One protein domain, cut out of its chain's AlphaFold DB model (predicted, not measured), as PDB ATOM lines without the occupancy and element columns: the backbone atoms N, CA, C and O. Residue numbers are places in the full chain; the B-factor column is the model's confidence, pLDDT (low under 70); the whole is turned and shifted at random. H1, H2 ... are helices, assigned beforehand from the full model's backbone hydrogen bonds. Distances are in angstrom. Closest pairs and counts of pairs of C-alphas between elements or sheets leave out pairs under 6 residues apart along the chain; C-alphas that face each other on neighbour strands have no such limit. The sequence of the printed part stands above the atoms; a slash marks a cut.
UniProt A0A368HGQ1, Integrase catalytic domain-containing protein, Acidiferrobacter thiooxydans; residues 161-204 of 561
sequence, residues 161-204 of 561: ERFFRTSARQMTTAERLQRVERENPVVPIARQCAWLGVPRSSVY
ATOM      1  N   GLU A 161      -2.846 -10.382  31.207       51.31
ATOM      2  CA  GLU A 161      -2.996 -11.183  32.435       51.31
ATOM      3  C   GLU A 161      -2.549 -12.651  32.291       51.31
ATOM      4  O   GLU A 161      -2.021 -13.243  33.240       51.31
ATOM      5  N   ARG A 162      -2.737 -13.261  31.115       53.62
ATOM      6  CA  ARG A 162      -2.376 -14.671  30.881       53.62
ATOM      7  C   ARG A 162      -0.873 -14.839  30.656       53.62
ATOM      8  O   ARG A 162      -0.296 -15.835  31.099       53.62
ATOM      9  N   PHE A 163      -0.239 -13.840  30.045       52.47
ATOM     10  CA  PHE A 163       1.211 -13.770  29.866       52.47
ATOM     11  C   PHE A 163       1.932 -13.693  31.220       52.47
ATOM     12  O   PHE A 163       2.761 -14.552  31.527       52.47
ATOM     13  N   PHE A 164       1.516 -12.768  32.096       57.97
ATOM     14  CA  PHE A 164       2.076 -12.640  33.448       57.97
ATOM     15  C   PHE A 164       1.918 -13.917  34.279       57.97
ATOM     16  O   PHE A 164       2.864 -14.334  34.945       57.97
ATOM     17  N   ARG A 165       0.763 -14.591  34.202       60.78
ATOM     18  CA  ARG A 165       0.551 -15.877  34.889       60.78
ATOM     19  C   ARG A 165       1.473 -16.982  34.384       60.78
ATOM     20  O   ARG A 165       1.922 -17.801  35.180       60.78
ATOM     21  N   THR A 166       1.744 -17.029  33.085       62.38
ATOM     22  CA  THR A 166       2.562 -18.089  32.477       62.38
ATOM     23  C   THR A 166       4.039 -17.907  32.823       62.38
ATOM     24  O   THR A 166       4.686 -18.868  33.236       62.38
ATOM     25  N   SER A 167       4.545 -16.672  32.791       64.38
ATOM     26  CA  SER A 167       5.899 -16.344  33.258       64.38
ATOM     27  C   SER A 167       6.050 -16.489  34.778       64.38
ATOM     28  O   SER A 167       7.059 -17.006  35.244       64.38
ATOM     29  N   ALA A 168       5.040 -16.110  35.571       61.69
ATOM     30  CA  ALA A 168       5.068 -16.279  37.027       61.69
ATOM     31  C   ALA A 168       5.036 -17.757  37.455       61.69
ATOM     32  O   ALA A 168       5.618 -18.113  38.474       61.69
ATOM     33  N   ARG A 169       4.400 -18.644  36.676       65.38
ATOM     34  CA  ARG A 169       4.382 -20.097  36.942       65.38
ATOM     35  C   ARG A 169       5.747 -20.771  36.800       65.38
ATOM     36  O   ARG A 169       5.916 -21.861  37.335       65.38
ATOM     37  N   GLN A 170       6.704 -20.137  36.122       77.00
ATOM     38  CA  GLN A 170       8.086 -20.617  36.043       77.00
ATOM     39  C   GLN A 170       8.900 -20.284  37.309       77.00
ATOM     40  O   GLN A 170      10.010 -20.781  37.461       77.00
ATOM     41  N   MET A 171       8.354 -19.471  38.225       77.38
ATOM     42  CA  MET A 171       9.011 -19.038  39.463       77.38
ATOM     43  C   MET A 171       8.511 -19.820  40.679       77.38
ATOM     44  O   MET A 171       7.334 -20.195  40.790       77.38
ATOM     45  N   THR A 172       9.394 -20.002  41.655       80.56
ATOM     46  CA  THR A 172       9.045 -20.596  42.945       80.56
ATOM     47  C   THR A 172       8.022 -19.735  43.688       80.56
ATOM     48  O   THR A 172       7.862 -18.535  43.454       80.56
ATOM     49  N   THR A 173       7.283 -20.343  44.617       77.88
ATOM     50  CA  THR A 173       6.288 -19.622  45.427       77.88
ATOM     51  C   THR A 173       6.924 -18.500  46.256       77.88
ATOM     52  O   THR A 173       6.300 -17.461  46.442       77.88
ATOM     53  N   ALA A 174       8.170 -18.676  46.714       77.62
ATOM     54  CA  ALA A 174       8.907 -17.663  47.468       77.62
ATOM     55  C   ALA A 174       9.250 -16.437  46.604       77.62
ATOM     56  O   ALA A 174       8.982 -15.310  47.011       77.62
ATOM     57  N   GLU A 175       9.750 -16.653  45.385       78.69
ATOM     58  CA  GLU A 175      10.056 -15.576  44.431       78.69
ATOM     59  C   GLU A 175       8.795 -14.814  44.011       78.69
ATOM     60  O   GLU A 175       8.799 -13.590  43.907       78.69
ATOM     61  N   ARG A 176       7.677 -15.526  43.825       82.44
ATOM     62  CA  ARG A 176       6.382 -14.896  43.544       82.44
ATOM     63  C   ARG A 176       5.879 -14.047  44.708       82.44
ATOM     64  O   ARG A 176       5.340 -12.974  44.473       82.44
ATOM     65  N   LEU A 177       6.065 -14.491  45.953       80.81
ATOM     66  CA  LEU A 177       5.692 -13.713  47.140       80.81
ATOM     67  C   LEU A 177       6.558 -12.458  47.317       80.81
ATOM     68  O   LEU A 177       6.033 -11.429  47.729       80.81
ATOM     69  N   GLN A 178       7.846 -12.518  46.967       81.12
ATOM     70  CA  GLN A 178       8.756 -11.364  47.015       81.12
ATOM     71  C   GLN A 178       8.392 -10.261  46.014       81.12
ATOM     72  O   GLN A 178       8.725  -9.103  46.236       81.12
ATOM     73  N   ARG A 179       7.690 -10.605  44.930       81.19
ATOM     74  CA  ARG A 179       7.231  -9.650  43.909       81.19
ATOM     75  C   ARG A 179       5.899  -8.977  44.232       81.19
ATOM     76  O   ARG A 179       5.414  -8.195  43.423       81.19
ATOM     77  N   VAL A 180       5.287  -9.291  45.375       83.44
ATOM     78  CA  VAL A 180       4.077  -8.596  45.825       83.44
ATOM     79  C   VAL A 180       4.476  -7.254  46.435       83.44
ATOM     80  O   VAL A 180       5.069  -7.192  47.512       83.44
ATOM     81  N   GLU A 181       4.103  -6.173  45.762       82.56
ATOM     82  CA  GLU A 181       4.336  -4.799  46.192       82.56
ATOM     83  C   GLU A 181       3.235  -4.367  47.165       82.56
ATOM     84  O   GLU A 181       2.094  -4.091  46.782       82.56
ATOM     85  N   ARG A 182       3.570  -4.306  48.457       79.94
ATOM     86  CA  ARG A 182       2.605  -3.991  49.526       79.94
ATOM     87  C   ARG A 182       2.094  -2.549  49.489       79.94
ATOM     88  O   ARG A 182       0.989  -2.301  49.960       79.94
ATOM     89  N   GLU A 183       2.881  -1.636  48.930       77.94
ATOM     90  CA  GLU A 183       2.635  -0.188  48.936       77.94
ATOM     91  C   GLU A 183       2.178   0.346  47.569       77.94
ATOM     92  O   GLU A 183       2.135   1.554  47.360       77.94
ATOM     93  N   ASN A 184       1.820  -0.534  46.624       78.00
ATOM     94  CA  ASN A 184       1.387  -0.108  45.296       78.00
ATOM     95  C   ASN A 184      -0.004   0.570  45.363       78.00
ATOM     96  O   ASN A 184      -0.987  -0.098  45.701       78.00
ATOM     97  N   PRO A 185      -0.125   1.865  45.008       69.38
ATOM     98  CA  PRO A 185      -1.376   2.613  45.144       69.38
ATOM     99  C   PRO A 185      -2.392   2.309  44.032       69.38
ATOM    100  O   PRO A 185      -3.564   2.657  44.157       69.38
ATOM    101  N   VAL A 186      -1.964   1.661  42.944       79.81
ATOM    102  CA  VAL A 186      -2.786   1.404  41.749       79.81
ATOM    103  C   VAL A 186      -3.378  -0.005  41.767       79.81
ATOM    104  O   VAL A 186      -4.493  -0.222  41.288       79.81
ATOM    105  N   VAL A 187      -2.655  -0.984  42.320       82.12
ATOM    106  CA  VAL A 187      -3.056  -2.396  42.278       82.12
ATOM    107  C   VAL A 187      -3.200  -2.977  43.687       82.12
ATOM    108  O   VAL A 187      -2.195  -3.205  44.363       82.12
ATOM    109  N   PRO A 188      -4.423  -3.352  44.111       86.38
ATOM    110  CA  PRO A 188      -4.643  -4.003  45.398       86.38
ATOM    111  C   PRO A 188      -3.890  -5.333  45.529       86.38
ATOM    112  O   PRO A 188      -3.844  -6.127  44.585       86.38
ATOM    113  N   ILE A 189      -3.406  -5.646  46.736       83.31
ATOM    114  CA  ILE A 189      -2.669  -6.888  47.055       83.31
ATOM    115  C   ILE A 189      -3.422  -8.145  46.591       83.31
ATOM    116  O   ILE A 189      -2.812  -9.082  46.081       83.31
ATOM    117  N   ALA A 190      -4.753  -8.169  46.711       83.06
ATOM    118  CA  ALA A 190      -5.578  -9.290  46.251       83.06
ATOM    119  C   ALA A 190      -5.440  -9.545  44.737       83.06
ATOM    120  O   ALA A 190      -5.394 -10.696  44.304       83.06
ATOM    121  N   ARG A 191      -5.318  -8.476  43.944       83.06
ATOM    122  CA  ARG A 191      -5.166  -8.541  42.489       83.06
ATOM    123  C   ARG A 191      -3.751  -8.968  42.099       83.06
ATOM    124  O   ARG A 191      -3.600  -9.853  41.262       83.06
ATOM    125  N   GLN A 192      -2.735  -8.456  42.795       84.25
ATOM    126  CA  GLN A 192      -1.347  -8.907  42.632       84.25
ATOM    127  C   GLN A 192      -1.193 -10.406  42.949       84.25
ATOM    128  O   GLN A 192      -0.601 -11.156  42.174       84.25
ATOM    129  N   CYS A 193      -1.809 -10.879  44.040       85.19
ATOM    130  CA  CYS A 193      -1.842 -12.296  44.415       85.19
ATOM    131  C   CYS A 193      -2.521 -13.169  43.348       85.19
ATOM    132  O   CYS A 193      -2.037 -14.257  43.033       85.19
ATOM    133  N   ALA A 194      -3.622 -12.687  42.760       83.81
ATOM    134  CA  ALA A 194      -4.347 -13.390  41.706       83.81
ATOM    135  C   ALA A 194      -3.556 -13.477  40.387       83.81
ATOM    136  O   ALA A 194      -3.655 -14.489  39.682       83.81
ATOM    137  N   TRP A 195      -2.767 -12.452  40.055       84.00
ATOM    138  CA  TRP A 195      -1.872 -12.458  38.893       84.00
ATOM    139  C   TRP A 195      -0.660 -13.371  39.102       84.00
ATOM    140  O   TRP A 195      -0.304 -14.129  38.203       84.00
ATOM    141  N   LEU A 196      -0.081 -13.375  40.304       82.62
ATOM    142  CA  LEU A 196       1.072 -14.209  40.660       82.62
ATOM    143  C   LEU A 196       0.683 -15.654  41.035       82.62
ATOM    144  O   LEU A 196       1.538 -16.538  41.124       82.62
ATOM    145  N   GLY A 197      -0.608 -15.929  41.233       82.81
ATOM    146  CA  GLY A 197      -1.103 -17.254  41.611       82.81
ATOM    147  C   GLY A 197      -0.629 -17.688  43.000       82.81
ATOM    148  O   GLY A 197      -0.259 -18.849  43.181       82.81
ATOM    149  N   VAL A 198      -0.599 -16.756  43.957       84.94
ATOM    150  CA  VAL A 198      -0.249 -17.006  45.364       84.94
ATOM    151  C   VAL A 198      -1.450 -16.705  46.269       84.94
ATOM    152  O   VAL A 198      -2.195 -15.762  46.000       84.94
ATOM    153  N   PRO A 199      -1.687 -17.483  47.339       85.62
ATOM    154  CA  PRO A 199      -2.763 -17.190  48.275       85.62
ATOM    155  C   PRO A 199      -2.438 -15.936  49.095       85.62
ATOM    156  O   PRO A 199      -1.320 -15.763  49.584       85.62
ATOM    157  N   ARG A 200      -3.442 -15.072  49.287       83.56
ATOM    158  CA  ARG A 200      -3.309 -13.796  50.012       83.56
ATOM    159  C   ARG A 200      -2.748 -13.972  51.429       83.56
ATOM    160  O   ARG A 200      -1.997 -13.119  51.890       83.56
ATOM    161  N   SER A 201      -3.079 -15.072  52.108       80.69
ATOM    162  CA  SER A 201      -2.587 -15.389  53.458       80.69
ATOM    163  C   SER A 201      -1.061 -15.481  53.531       80.69
ATOM    164  O   SER A 201      -0.474 -15.045  54.517       80.69
ATOM    165  N   SER A 202      -0.405 -15.960  52.472       82.00
ATOM    166  CA  SER A 202       1.052 -16.101  52.425       82.00
ATOM    167  C   SER A 202       1.797 -14.768  52.332       82.00
ATOM    168  O   SER A 202       2.961 -14.708  52.710       82.00
ATOM    169  N   VAL A 203       1.148 -13.690  51.873       80.81
ATOM    170  CA  VAL A 203       1.760 -12.347  51.805       80.81
ATOM    171  C   VAL A 203       1.914 -11.725  53.191       80.81
ATOM    172  O   VAL A 203       2.883 -11.009  53.447       80.81
ATOM    173  N   TYR A 204       0.963 -12.000  54.083       78.56
ATOM    174  CA  TYR A 204       0.960 -11.502  55.461       78.56
ATOM    175  C   TYR A 204       1.635 -12.467  56.439       78.56
ATOM    176  O   TYR A 204       1.912 -12.094  57.577       78.56
TER     177      TYR A 204
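What this domain is: This is residues 161 to 204 of the 561 residues of the protein "Integrase catalytic domain-containing protein" of Acidiferrobacter thiooxydans (UniProt A0A368HGQ1). Four short helices make a small cluster, with H3 between H1 and H4, and H2 near H3 and H4. H1 meets H3 at a corner where their last residues come together, and the looping link of residues 179 to 188 folds the chain back from H2 to H3. The printed part has 44 residues with four named helices, in the order H1, H2, H3, H4, and no named strand; its class is all helix. It is compact, with a radius of gyration of the C-alphas of 9.7 A, and spans 25 by 20 by 13 A.

Where its parts are: H1, residues 161 to 168, begins at C-alpha 161 (-2.996, -11.183, 32.435) and is 10.6 A long from first to last C-alpha. H2, residues 173 to 178, is 8.8 A long. H3, residues 189 to 196, measures 10.4 A and ends at C-alpha 196 (1.072, -14.209, 40.660). H4, residues 200 to 204, measures 7.3 A and ends at C-alpha 204 (0.960, -11.502, 55.461).

How they stand to each other: H1 and H3 touch, their closest C-alphas, of Ala 168 and Leu 196, being 5.8 A apart. Their lines are about perpendicular at 71 degrees, only just beyond steep. H2 is close to H3 but not clearly touching, with the closest C-alphas, of Arg 176 and Leu 196, 6.1 A apart; the two run opposite ways at a steep tilt of 47 degrees. H3 and H4 only just touch, with 3 pairs of C-alphas within 8 A, the closest being those of Cys 193 and Arg 200 at 6.0 A. H1 and H4 are apart. In H1, H2 and H3 every O i to N i+4 pair is within hydrogen-bond range; in H4 it is 0 of 1, beside 2 of 2 O i to N i+3 pairs.

The domain as a whole: The two C-alphas farthest apart, of Gln 170 and Pro 185, are 26.7 A from each other. The printed part has no cut, and no link is long. Mean pLDDT of the printed part is 76.6; residues 161 to 169 and residue 185 are under 70.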